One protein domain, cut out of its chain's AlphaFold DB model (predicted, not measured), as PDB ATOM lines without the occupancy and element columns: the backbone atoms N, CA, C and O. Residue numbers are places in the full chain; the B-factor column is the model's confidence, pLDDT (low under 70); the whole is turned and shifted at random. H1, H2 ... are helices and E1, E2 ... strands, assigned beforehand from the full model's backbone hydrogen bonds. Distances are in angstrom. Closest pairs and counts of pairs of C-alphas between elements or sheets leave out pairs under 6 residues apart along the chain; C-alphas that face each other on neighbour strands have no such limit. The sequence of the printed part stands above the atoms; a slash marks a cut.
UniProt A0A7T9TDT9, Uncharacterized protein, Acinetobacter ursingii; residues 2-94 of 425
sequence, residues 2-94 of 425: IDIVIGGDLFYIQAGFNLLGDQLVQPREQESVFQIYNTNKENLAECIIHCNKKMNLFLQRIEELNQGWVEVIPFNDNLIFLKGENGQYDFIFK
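Overview. This is residues 2 to 94 of the 425 residues of an uncharacterized protein of Acinetobacter ursingii (UniProt A0A7T9TDT9). The model has two parts: a helical part, in which the long helix H3 has the short helices H1 and H2 packed on it and a long loop of residues 15 to 40 leads from H2 round to its start, and a small three-stranded sheet set off from the helices. A short link, residues 64 to 70, joins the two parts. The 93 printed residues hold three named helices and then three named strands, in the order H1 H2 H3 E1 E2 E3; the sheet order is E1 - E2 - E3, all antiparallel, and the class is mixed, helices and strands. The whole is loose, with a radius of gyration of the C-alphas of 15.8 A, and spans 45 by 30 by 18 A.

Along the chain. The printed part opens with H1, residues 2 to 8, whose C-alpha 2 is at (338.196, -124.599, 105.270). H2, residues 10 to 14, follows and is 5.9 A long. After residues 15 to 40, with no named element, comes H3, residues 41 to 63, which is 31.5 A long from C-alpha 41 at (311.286, -115.696, 115.134). The strands follow: E1, residues 71 to 76, 15.5 A; E2, residues 79 to 83, 13.3 A; and E3, residues 89 to 93, 13.7 A, ending with C-alpha 93 at (339.209, -118.688, 141.132).

Arrangement. H1 touches H3, which meets it with residues 54 to 61 alone; their closest C-alphas, those of Ile 6 and Phe 58, are 6.3 A apart. The two run opposite ways at a steep tilt of 44 degrees. H2 touches H3, which meets it with residues 51 to 58 alone; the closest C-alphas, those of Tyr 12 and Cys 51, are 5.5 A apart. H1 and H2 are close but not clearly touching. In H1, H2 and H3 every O i to N i+4 pair is within hydrogen-bond range. E1, E2 and E3 form a meander, each strand the antiparallel neighbour of the one before. E1 and E2 are a hairpin at 157 degrees, with N 73 and O 81 within hydrogen-bond range at 2.8 A. E2 and E3 are also a hairpin at 157 degrees, with N 82 and O 90 at 2.8 A. H1, H2 and H3 are not on the sheet.

Size, cuts and confidence. The two C-alphas farthest apart, those of Glu 42 and Gly 87, are 47.9 A apart. The printed part has no cut. The link from H2 to H3, 26 residues, is long. The mean pLDDT of the printed part is 86.1, and residues 39 to 42 are under 70.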
ATOM      1  N   ILE A   2     339.002-124.809 104.051       76.75
ATOM      2  CA  ILE A   2     338.196-124.599 105.270       76.75
ATOM      3  C   ILE A   2     338.556-123.304 106.022       76.75
ATOM      4  O   ILE A   2     337.662-122.524 106.320       76.75
ATOM      5  N   ASP A   3     339.849-122.996 106.187       78.88
ATOM      6  CA  ASP A   3     340.300-121.766 106.866       78.88
ATOM      7  C   ASP A   3     339.877-120.479 106.128       78.88
ATOM      8  O   ASP A   3     339.586-119.465 106.751       78.88
ATOM      9  N   ILE A   4     339.786-120.525 104.792       77.94
ATOM     10  CA  ILE A   4     339.325-119.394 103.965       77.94
ATOM     11  C   ILE A   4     337.815-119.187 104.139       77.94
ATOM     12  O   ILE A   4     337.358-118.052 104.208       77.94
ATOM     13  N   VAL A   5     337.046-120.279 104.235       77.38
ATOM     14  CA  VAL A   5     335.599-120.228 104.498       77.38
ATOM     15  C   VAL A   5     335.340-119.693 105.908       77.38
ATOM     16  O   VAL A   5     334.575-118.751 106.062       77.38
ATOM     17  N   ILE A   6     336.044-120.214 106.917       80.25
ATOM     18  CA  ILE A   6     335.986-119.720 108.302       80.25
ATOM     19  C   ILE A   6     336.316-118.221 108.358       80.25
ATOM     20  O   ILE A   6     335.563-117.450 108.948       80.25
ATOM     21  N   GLY A   7     337.396-117.792 107.696       78.44
ATOM     22  CA  GLY A   7     337.790-116.383 107.639       78.44
ATOM     23  C   GLY A   7     336.754-115.475 106.964       78.44
ATOM     24  O   GLY A   7     336.588-114.331 107.375       78.44
ATOM     25  N   GLY A   8     336.025-115.977 105.963       80.31
ATOM     26  CA  GLY A   8     334.944-115.241 105.298       80.31
ATOM     27  C   GLY A   8     333.660-115.109 106.126       80.31
ATOM     28  O   GLY A   8     332.862-114.215 105.859       80.31
ATOM     29  N   ASP A   9     333.473-115.961 107.138       81.00
ATOM     30  CA  ASP A   9     332.252-116.061 107.949       81.00
ATOM     31  C   ASP A   9     332.469-115.674 109.430       81.00
ATOM     32  O   ASP A   9     331.645-115.998 110.290       81.00
ATOM     33  N   LEU A  10     333.561-114.960 109.738       78.50
ATOM     34  CA  LEU A  10     333.969-114.580 111.102       78.50
ATOM     35  C   LEU A  10     332.841-113.965 111.941       78.50
ATOM     36  O   LEU A  10     332.723-114.285 113.119       78.50
ATOM     37  N   PHE A  11     331.983-113.139 111.338       73.50
ATOM     38  CA  PHE A  11     330.852-112.508 112.026       73.50
ATOM     39  C   PHE A  11     329.882-113.532 112.647       73.50
ATOM     40  O   PHE A  11     329.475-113.391 113.799       73.50
ATOM     41  N   TYR A  12     329.544-114.599 111.915       76.50
ATOM     42  CA  TYR A  12     328.624-115.638 112.394       76.50
ATOM     43  C   TYR A  12     329.270-116.548 113.439       76.50
ATOM     44  O   TYR A  12     328.599-117.027 114.354       76.50
ATOM     45  N   ILE A  13     330.578-116.777 113.315       81.62
ATOM     46  CA  ILE A  13     331.352-117.552 114.288       81.62
ATOM     47  C   ILE A  13     331.480-116.769 115.595       81.62
ATOM     48  O   ILE A  13     331.284-117.337 116.666       81.62
ATOM     49  N   GLN A  14     331.728-115.458 115.514       84.19
ATOM     50  CA  GLN A  14     331.877-114.580 116.672       84.19
ATOM     51  C   GLN A  14     330.646-114.619 117.585       84.19
ATOM     52  O   GLN A  14     330.796-114.668 118.802       84.19
ATOM     53  N   ALA A  15     329.437-114.690 117.019       85.00
ATOM     54  CA  ALA A  15     328.207-114.792 117.803       85.00
ATOM     55  C   ALA A  15     328.126-116.070 118.663       85.00
ATOM     56  O   ALA A  15     327.453-116.077 119.692       85.00
ATOM     57  N   GLY A  16     328.792-117.153 118.258       86.81
ATOM     58  CA  GLY A  16     328.867-118.400 119.023       86.81
ATOM     59  C   GLY A  16     330.202-118.602 119.746       86.81
ATOM     60  O   GLY A  16     330.421-119.663 120.318       86.81
ATOM     61  N   PHE A  17     331.115-117.628 119.708       86.19
ATOM     62  CA  PHE A  17     332.420-117.724 120.361       86.19
ATOM     63  C   PHE A  17     332.286-117.401 121.856       86.19
ATOM     64  O   PHE A  17     332.708-116.351 122.338       86.19
ATOM     65  N   ASN A  18     331.606-118.286 122.581       87.25
ATOM     66  CA  ASN A  18     331.287-118.144 123.996       87.25
ATOM     67  C   ASN A  18     331.267-119.522 124.690       87.25
ATOM     68  O   ASN A  18     331.381-120.562 124.044       87.25
ATOM     69  N   LEU A  19     331.136-119.524 126.018       84.88
ATOM     70  CA  LEU A  19     331.046-120.743 126.837       84.88
ATOM     71  C   LEU A  19     329.606-121.061 127.279       84.88
ATOM     72  O   LEU A  19     329.410-121.817 128.223       84.88
ATOM     73  N   LEU A  20     328.587-120.448 126.668       88.88
ATOM     74  CA  LEU A  20     327.189-120.640 127.068       88.88
ATOM     75  C   LEU A  20     326.603-121.948 126.535       88.88
ATOM     76  O   LEU A  20     325.763-122.532 127.208       88.88
ATOM     77  N   GLY A  21     327.014-122.370 125.336       85.44
ATOM     78  CA  GLY A  21     326.552-123.603 124.688       85.44
ATOM     79  C   GLY A  21     327.635-124.668 124.563       85.44
ATOM     80  O   GLY A  21     327.640-125.408 123.584       85.44
ATOM     81  N   ASP A  22     328.616-124.661 125.473       86.19
ATOM     82  CA  ASP A  22     329.764-125.579 125.512       86.19
ATOM     83  C   ASP A  22     330.554-125.702 124.193       86.19
ATOM     84  O   ASP A  22     331.317-126.645 124.012       86.19
ATOM     85  N   GLN A  23     330.421-124.752 123.258       86.62
ATOM     86  CA  GLN A  23     331.009-124.866 121.915       86.62
ATOM     87  C   GLN A  23     332.536-124.994 121.955       86.62
ATOM     88  O   GLN A  23     333.110-125.628 121.082       86.62
ATOM     89  N   LEU A  24     333.189-124.422 122.966       87.56
ATOM     90  CA  LEU A  24     334.645-124.418 123.139       87.56
ATOM     91  C   LEU A  24     335.100-125.332 124.294       87.56
ATOM     92  O   LEU A  24     336.086-125.039 124.968       87.56
ATOM     93  N   VAL A  25     334.360-126.416 124.554       88.38
ATOM     94  CA  VAL A  25     334.621-127.389 125.630       88.38
ATOM     95  C   VAL A  25     334.577-128.818 125.073       88.38
ATOM     96  O   VAL A  25     333.835-129.103 124.134       88.38
ATOM     97  N   GLN A  26     335.365-129.733 125.651       85.94
ATOM     98  CA  GLN A  26     335.355-131.155 125.300       85.94
ATOM     99  C   GLN A  26     335.213-132.048 126.555       85.94
ATOM    100  O   GLN A  26     336.021-131.910 127.475       85.94
ATOM    101  N   PRO A  27     334.259-133.006 126.584       86.44
ATOM    102  CA  PRO A  27     333.186-133.198 125.605       86.44
ATOM    103  C   PRO A  27     332.156-132.058 125.659       86.44
ATOM    104  O   PRO A  27     332.006-131.396 126.681       86.44
ATOM    105  N   ARG A  28     331.434-131.848 124.555       85.12
ATOM    106  CA  ARG A  28     330.297-130.918 124.518       85.12
ATOM    107  C   ARG A  28     329.081-131.576 125.155       85.12
ATOM    108  O   ARG A  28     328.699-132.667 124.729       85.12
ATOM    109  N   GLU A  29     328.471-130.917 126.134       85.38
ATOM    110  CA  GLU A  29     327.266-131.424 126.807       85.38
ATOM    111  C   GLU A  29     325.990-130.710 126.343       85.38
ATOM    112  O   GLU A  29     324.908-131.296 126.385       85.38
ATOM    113  N   GLN A  30     326.110-129.467 125.868       84.50
ATOM    114  CA  GLN A  30     324.982-128.619 125.480       84.50
ATOM    115  C   GLN A  30     324.955-128.291 123.983       84.50
ATOM    116  O   GLN A  30     325.933-128.456 123.250       84.50
ATOM    117  N   GLU A  31     323.791-127.832 123.519       83.75
ATOM    118  CA  GLU A  31     323.643-127.269 122.179       83.75
ATOM    119  C   GLU A  31     324.308-125.892 122.078       83.75
ATOM    120  O   GLU A  31     324.362-125.126 123.039       83.75
ATOM    121  N   SER A  32     324.757-125.552 120.868       87.31
ATOM    122  CA  SER A  32     325.342-124.251 120.554       87.31
ATOM    123  C   SER A  32     324.411-123.090 120.911       87.31
ATOM    124  O   SER A  32     323.286-123.005 120.416       87.31
ATOM    125  N   VAL A  33     324.934-122.124 121.666       90.19
ATOM    126  CA  VAL A  33     324.259-120.862 121.979       90.19
ATOM    127  C   VAL A  33     324.896-119.730 121.177       90.19
ATOM    128  O   VAL A  33     326.116-119.549 121.184       90.19
ATOM    129  N   PHE A  34     324.068-118.947 120.485       89.75
ATOM    130  CA  PHE A  34     324.508-117.784 119.717       89.75
ATOM    131  C   PHE A  34     323.947-116.503 120.329       89.75
ATOM    132  O   PHE A  34     322.743-116.384 120.557       89.75
ATOM    133  N   GLN A  35     324.814-115.521 120.556       89.50
ATOM    134  CA  GLN A  35     324.453-114.190 121.038       89.50
ATOM    135  C   GLN A  35     323.949-113.317 119.876       89.50
ATOM    136  O   GLN A  35     324.544-112.299 119.535       89.50
ATOM    137  N   ILE A  36     322.863-113.757 119.236       85.88
ATOM    138  CA  ILE A  36     322.187-113.043 118.149       85.88
ATOM    139  C   ILE A  36     320.859-112.537 118.690       85.88
ATOM    140  O   ILE A  36     319.997-113.318 119.093       85.88
ATOM    141  N   TYR A  37     320.705-111.219 118.692       83.44
ATOM    142  CA  TYR A  37     319.529-110.537 119.216       83.44
ATOM    143  C   TYR A  37     318.843-109.739 118.101       83.44
ATOM    144  O   TYR A  37     319.387-109.606 117.004       83.44
ATOM    145  N   ASN A  38     317.642-109.214 118.358       76.06
ATOM    146  CA  ASN A  38     316.898-108.391 117.398       76.06
ATOM    147  C   ASN A  38     316.607-109.072 116.042       76.06
ATOM    148  O   ASN A  38     316.836-108.517 114.969       76.06
ATOM    149  N   THR A  39     316.116-110.306 116.066       67.81
ATOM    150  CA  THR A  39     315.677-111.006 114.851       67.81
ATOM    151  C   THR A  39     314.269-111.545 115.081       67.81
ATOM    152  O   THR A  39     313.979-112.071 116.156       67.81
ATOM    153  N   ASN A  40     313.366-111.401 114.104       68.31
ATOM    154  CA  ASN A  40     312.037-112.014 114.207       68.31
ATOM    155  C   ASN A  40     312.167-113.552 114.285       68.31
ATOM    156  O   ASN A  40     313.184-114.113 113.882       68.31
ATOM    157  N   LYS A  41     311.164-114.254 114.829       69.44
ATOM    158  CA  LYS A  41     311.286-115.696 115.134       69.44
ATOM    159  C   LYS A  41     311.637-116.560 113.915       69.44
ATOM    160  O   LYS A  41     312.401-117.511 114.055       69.44
ATOM    161  N   GLU A  42     311.088-116.234 112.749       68.25
ATOM    162  CA  GLU A  42     311.297-116.991 111.509       68.25
ATOM    163  C   GLU A  42     312.717-116.787 110.963       68.25
ATOM    164  O   GLU A  42     313.443-117.762 110.763       68.25
ATOM    165  N   ASN A  43     313.174-115.535 110.852       73.31
ATOM    166  CA  ASN A  43     314.545-115.228 110.441       73.31
ATOM    167  C   ASN A  43     315.562-115.732 111.474       73.31
ATOM    168  O   ASN A  43     316.651-116.150 111.101       73.31
ATOM    169  N   LEU A  44     315.218-115.738 112.768       78.25
ATOM    170  CA  LEU A  44     316.097-116.236 113.825       78.25
ATOM    171  C   LEU A  44     316.358-117.733 113.648       78.25
ATOM    172  O   LEU A  44     317.501-118.163 113.764       78.25
ATOM    173  N   ALA A  45     315.329-118.521 113.323       81.88
ATOM    174  CA  ALA A  45     315.486-119.949 113.074       81.88
ATOM    175  C   ALA A  45     316.415-120.218 111.877       81.88
ATOM    176  O   ALA A  45     317.339-121.029 111.979       81.88
ATOM    177  N   GLU A  46     316.231-119.501 110.765       82.56
ATOM    178  CA  GLU A  46     317.105-119.619 109.593       82.56
ATOM    179  C   GLU A  46     318.543-119.169 109.890       82.56
ATOM    180  O   GLU A  46     319.503-119.870 109.546       82.56
ATOM    181  N   CYS A  47     318.707-118.043 110.591       83.19
ATOM    182  CA  CYS A  47     320.005-117.547 111.035       83.19
ATOM    183  C   CYS A  47     320.712-118.557 111.942       83.19
ATOM    184  O   CYS A  47     321.889-118.833 111.721       83.19
ATOM    185  N   ILE A  48     320.017-119.159 112.911       87.00
ATOM    186  CA  ILE A  48     320.581-120.181 113.804       87.00
ATOM    187  C   ILE A  48     321.035-121.410 113.012       87.00
ATOM    188  O   ILE A  48     322.115-121.937 113.278       87.00
ATOM    189  N   ILE A  49     320.269-121.859 112.009       87.44
ATOM    190  CA  ILE A  49     320.685-122.970 111.135       87.44
ATOM    191  C   ILE A  49     321.979-122.613 110.395       87.44
ATOM    192  O   ILE A  49     322.896-123.436 110.315       87.44
ATOM    193  N   HIS A  50     322.069-121.395 109.855       85.25
ATOM    194  CA  HIS A  50     323.267-120.934 109.161       85.25
ATOM    195  C   HIS A  50     324.472-120.851 110.108       85.25
ATOM    196  O   HIS A  50     325.521-121.428 109.818       85.25
ATOM    197  N   CYS A  51     324.301-120.211 111.267       88.62
ATOM    198  CA  CYS A  51     325.346-120.049 112.275       88.62
ATOM    199  C   CYS A  51     325.843-121.398 112.789       88.62
ATOM    200  O   CYS A  51     327.047-121.607 112.864       88.62
ATOM    201  N   ASN A  52     324.947-122.355 113.039       89.19
ATOM    202  CA  ASN A  52     325.326-123.712 113.431       89.19
ATOM    203  C   ASN A  52     326.186-124.411 112.380       89.19
ATOM    204  O   ASN A  52     327.191-125.025 112.725       89.19
ATOM    205  N   LYS A  53     325.841-124.307 111.090       88.38
ATOM    206  CA  LYS A  53     326.657-124.904 110.019       88.38
ATOM    207  C   LYS A  53     328.067-124.313 109.992       88.38
ATOM    208  O   LYS A  53     329.032-125.063 109.877       88.38
ATOM    209  N   LYS A  54     328.185-122.987 110.110       88.25
ATOM    210  CA  LYS A  54     329.480-122.290 110.126       88.25
ATOM    211  C   LYS A  54     330.281-122.601 111.386       88.25
ATOM    212  O   LYS A  54     331.463-122.915 111.286       88.25
ATOM    213  N   MET A  55     329.624-122.601 112.542       88.38
ATOM    214  CA  MET A  55     330.238-122.959 113.814       88.38
ATOM    215  C   MET A  55     330.734-124.403 113.797       88.38
ATOM    216  O   MET A  55     331.866-124.648 114.171       88.38
ATOM    217  N   ASN A  56     329.965-125.360 113.277       88.56
ATOM    218  CA  ASN A  56     330.417-126.750 113.188       88.56
ATOM    219  C   ASN A  56     331.665-126.919 112.307       88.56
ATOM    220  O   ASN A  56     332.531-127.716 112.651       88.56
ATOM    221  N   LEU A  57     331.792-126.159 111.210       88.81
ATOM    222  CA  LEU A  57     333.021-126.150 110.405       88.81
ATOM    223  C   LEU A  57     334.211-125.596 111.194       88.81
ATOM    224  O   LEU A  57     335.309-126.142 111.118       88.81
ATOM    225  N   PHE A  58     333.987-124.522 111.953       88.44
ATOM    226  CA  PHE A  58     334.992-123.962 112.846       88.44
ATOM    227  C   PHE A  58     335.403-124.965 113.931       88.44
ATOM    228  O   PHE A  58     336.589-125.215 114.101       88.44
ATOM    229  N   LEU A  59     334.444-125.600 114.602       87.31
ATOM    230  CA  LEU A  59     334.701-126.579 115.656       87.31
ATOM    231  C   LEU A  59     335.441-127.804 115.133       87.31
ATOM    232  O   LEU A  59     336.443-128.180 115.725       87.31
ATOM    233  N   GLN A  60     335.035-128.356 113.984       88.31
ATOM    234  CA  GLN A  60     335.772-129.442 113.338       88.31
ATOM    235  C   GLN A  60     337.235-129.046 113.110       88.31
ATOM    236  O   GLN A  60     338.145-129.832 113.355       88.31
ATOM    237  N   ARG A  61     337.469-127.804 112.671       88.50
ATOM    238  CA  ARG A  61     338.824-127.307 112.457       88.50
ATOM    239  C   ARG A  61     339.607-127.144 113.762       88.50
ATOM    240  O   ARG A  61     340.793-127.442 113.772       88.50
ATOM    241  N   ILE A  62     338.976-126.677 114.837       87.44
ATOM    242  CA  ILE A  62     339.610-126.510 116.155       87.44
ATOM    243  C   ILE A  62     339.885-127.862 116.830       87.44
ATOM    244  O   ILE A  62     340.918-128.015 117.471       87.44
ATOM    245  N   GLU A  63     339.015-128.857 116.653       86.81
ATOM    246  CA  GLU A  63     339.202-130.223 117.165       86.81
ATOM    247  C   GLU A  63     340.384-130.949 116.488       86.81
ATOM    248  O   GLU A  63     341.013-131.810 117.098       86.81
ATOM    249  N   GLU A  64     340.731-130.591 115.246       88.38
ATOM    250  CA  GLU A  64     341.927-131.096 114.547       88.38
ATOM    251  C   GLU A  64     343.241-130.466 115.043       88.38
ATOM    252  O   GLU A  64     344.328-130.928 114.683       88.38
ATOM    253  N   LEU A  65     343.164-129.378 115.812       85.69
ATOM    254  CA  LEU A  65     344.321-128.651 116.313       85.69
ATOM    255  C   LEU A  65     344.554-129.017 117.777       85.69
ATOM    256  O   LEU A  65     343.668-128.875 118.606       85.69
ATOM    257  N   ASN A  66     345.785-129.393 118.125       78.31
ATOM    258  CA  ASN A  66     346.174-129.518 119.536       78.31
ATOM    259  C   ASN A  66     346.398-128.144 120.191       78.31
ATOM    260  O   ASN A  66     346.309-127.989 121.407       78.31
ATOM    261  N   GLN A  67     346.686-127.124 119.377       83.12
ATOM    262  CA  GLN A  67     347.024-125.792 119.853       83.12
ATOM    263  C   GLN A  67     345.798-125.064 120.417       83.12
ATOM    264  O   GLN A  67     344.780-124.934 119.746       83.12
ATOM    265  N   GLY A  68     345.952-124.490 121.613       83.06
ATOM    266  CA  GLY A  68     344.946-123.632 122.246       83.06
ATOM    267  C   GLY A  68     344.017-124.360 123.218       83.06
ATOM    268  O   GLY A  68     343.366-123.697 124.020       83.06
ATOM    269  N   TRP A  69     344.009-125.694 123.212       88.94
ATOM    270  CA  TRP A  69     343.304-126.481 124.220       88.94
ATOM    271  C   TRP A  69     344.045-126.474 125.556       88.94
ATOM    272  O   TRP A  69     345.277-126.533 125.617       88.94
ATOM    273  N   VAL A  70     343.270-126.424 126.637       92.44
ATOM    274  CA  VAL A  70     343.767-126.500 128.012       92.44
ATOM    275  C   VAL A  70     343.014-127.585 128.771       92.44
ATOM    276  O   VAL A  70     341.793-127.692 128.685       92.44
ATOM    277  N   GLU A  71     343.747-128.402 129.521       93.12
ATOM    278  CA  GLU A  71     343.178-129.399 130.425       93.12
ATOM    279  C   GLU A  71     342.688-128.689 131.696       93.12
ATOM    280  O   GLU A  71     343.464-128.007 132.370       93.12
ATOM    281  N   VAL A  72     341.403-128.841 132.022       93.62
ATOM    282  CA  VAL A  72     340.797-128.287 133.241       93.62
ATOM    283  C   VAL A  72     340.906-129.314 134.363       93.62
ATOM    284  O   VAL A  72     340.309-130.386 134.295       93.62
ATOM    285  N   ILE A  73     341.645-128.975 135.417       95.31
ATOM    286  CA  ILE A  73     341.915-129.843 136.566       95.31
ATOM    287  C   ILE A  73     341.217-129.247 137.798       95.31
ATOM    288  O   ILE A  73     341.701-128.260 138.367       95.31
ATOM    289  N   PRO A  74     340.080-129.814 138.243       95.12
ATOM    290  CA  PRO A  74     339.404-129.358 139.451       95.12
ATOM    291  C   PRO A  74     340.281-129.592 140.686       95.12
ATOM    292  O   PRO A  74     340.764-130.704 140.898       95.12
ATOM    293  N   PHE A  75     340.463-128.566 141.523       95.69
ATOM    294  CA  PHE A  75     341.177-128.704 142.797       95.69
ATOM    295  C   PHE A  75     340.221-128.683 143.991       95.69
ATOM    296  O   PHE A  75     340.284-129.553 144.856       95.69
ATOM    297  N   ASN A  76     339.319-127.699 144.036       95.62
ATOM    298  CA  ASN A  76     338.209-127.635 144.987       95.62
ATOM    299  C   ASN A  76     337.067-126.767 144.428       95.62
ATOM    300  O   ASN A  76     337.156-126.256 143.315       95.62
ATOM    301  N   ASP A  77     336.023-126.541 145.226       93.25
ATOM    302  CA  ASP A  77     334.836-125.766 144.833       93.25
ATOM    303  C   ASP A  77     335.109-124.321 144.383       93.25
ATOM    304  O   ASP A  77     334.212-123.682 143.830       93.25
ATOM    305  N   ASN A  78     336.297-123.779 144.661       93.75
ATOM    306  CA  ASN A  78     336.666-122.391 144.400       93.75
ATOM    307  C   ASN A  78     337.894-122.226 143.502       93.75
ATOM    308  O   ASN A  78     338.196-121.088 143.149       93.75
ATOM    309  N   LEU A  79     338.607-123.299 143.163       95.62
ATOM    310  CA  LEU A  79     339.865-123.233 142.426       95.62
ATOM    311  C   LEU A  79     339.943-124.360 141.399       95.62
ATOM    312  O   LEU A  79     339.791-125.538 141.737       95.62
ATOM    313  N   ILE A  80     340.245-123.980 140.162       96.19
ATOM    314  CA  ILE A  80     340.590-124.895 139.076       96.19
ATOM    315  C   ILE A  80     341.978-124.543 138.548       96.19
ATOM    316  O   ILE A  80     342.349-123.368 138.510       96.19
ATOM    317  N   PHE A  81     342.735-125.553 138.135       96.56
ATOM    318  CA  PHE A  81     343.978-125.370 137.394       96.56
ATOM    319  C   PHE A  81     343.723-125.600 135.910       96.56
ATOM    320  O   PHE A  81     342.965-126.491 135.532       96.56
ATOM    321  N   LEU A  82     344.377-124.801 135.079       95.19
ATOM    322  CA  LEU A  82     344.434-124.974 133.638       95.19
ATOM    323  C   LEU A  82     345.825-125.467 133.285       95.19
ATOM    324  O   LEU A  82     346.807-124.859 133.702       95.19
ATOM    325  N   LYS A  83     345.926-126.547 132.519       94.88
ATOM    326  CA  LYS A  83     347.206-127.103 132.086       94.88
ATOM    327  C   LYS A  83     347.303-127.072 130.566       94.88
ATOM    328  O   LYS A  83     346.466-127.638 129.868       94.88
ATOM    329  N   GLY A  84     348.335-126.401 130.065       91.94
ATOM    330  CA  GLY A  84     348.663-126.359 128.645       91.94
ATOM    331  C   GLY A  84     349.457-127.585 128.188       91.94
ATOM    332  O   GLY A  84     350.040-128.315 128.994       91.94
ATOM    333  N   GLU A  85     349.534-127.774 126.872       87.81
ATOM    334  CA  GLU A  85     350.198-128.923 126.233       87.81
ATOM    335  C   GLU A  85     351.699-129.038 126.577       87.81
ATOM    336  O   GLU A  85     352.230-130.142 126.664       87.81
ATOM    337  N   ASN A  86     352.387-127.921 126.851       87.50
ATOM    338  CA  ASN A  86     353.836-127.892 127.099       87.50
ATOM    339  C   ASN A  86     354.192-127.694 128.585       87.50
ATOM    340  O   ASN A  86     355.217-127.097 128.918       87.50
ATOM    341  N   GLY A  87     353.339-128.178 129.493       85.69
ATOM    342  CA  GLY A  87     353.588-128.139 130.938       85.69
ATOM    343  C   GLY A  87     353.404-126.763 131.583       85.69
ATOM    344  O   GLY A  87     353.807-126.579 132.732       85.69
ATOM    345  N   GLN A  88     352.804-125.802 130.873       92.38
ATOM    346  CA  GLN A  88     352.351-124.547 131.471       92.38
ATOM    347  C   GLN A  88     351.127-124.784 132.348       92.38
ATOM    348  O   GLN A  88     350.284-125.622 132.027       92.38
ATOM    349  N   TYR A  89     351.014-123.991 133.409       94.44
ATOM    350  CA  TYR A  89     349.841-123.969 134.265       94.44
ATOM    351  C   TYR A  89     349.349-122.543 134.457       94.44
ATOM    352  O   TYR A  89     350.150-121.616 134.571       94.44
ATOM    353  N   ASP A  90     348.036-122.415 134.549       94.75
ATOM    354  CA  ASP A  90     347.345-121.245 135.067       94.75
ATOM    355  C   ASP A  90     346.284-121.710 136.073       94.75
ATOM    356  O   ASP A  90     346.068-122.913 136.262       94.75
ATOM    357  N   PHE A  91     345.627-120.786 136.756       94.44
ATOM    358  CA  PHE A  91     344.562-121.109 137.691       94.44
ATOM    359  C   PHE A  91     343.457-120.063 137.649       94.44
ATOM    360  O   PHE A  91     343.694-118.883 137.415       94.44
ATOM    361  N   ILE A  92     342.233-120.505 137.916       92.38
ATOM    362  CA  ILE A  92     341.065-119.629 137.964       92.38
ATOM    363  C   ILE A  92     340.369-119.816 139.302       92.38
ATOM    364  O   ILE A  92     340.079-120.944 139.723       92.38
ATOM    365  N   PHE A  93     340.064-118.697 139.956       91.62
ATOM    366  CA  PHE A  93     339.209-118.688 141.132       91.62
ATOM    367  C   PHE A  93     337.739-118.530 140.751       91.62
ATOM    368  O   PHE A  93     337.358-117.767 139.863       91.62
ATOM    369  N   LYS A  94     336.867-119.214 141.487       89.25
ATOM    370  CA  LYS A  94     335.422-119.060 141.336       89.25
ATOM    371  C   LYS A  94     335.005-117.613 141.601       89.25
ATOM    372  O   LYS A  94     335.296-117.056 142.657       89.25
TER     373      LYS A  94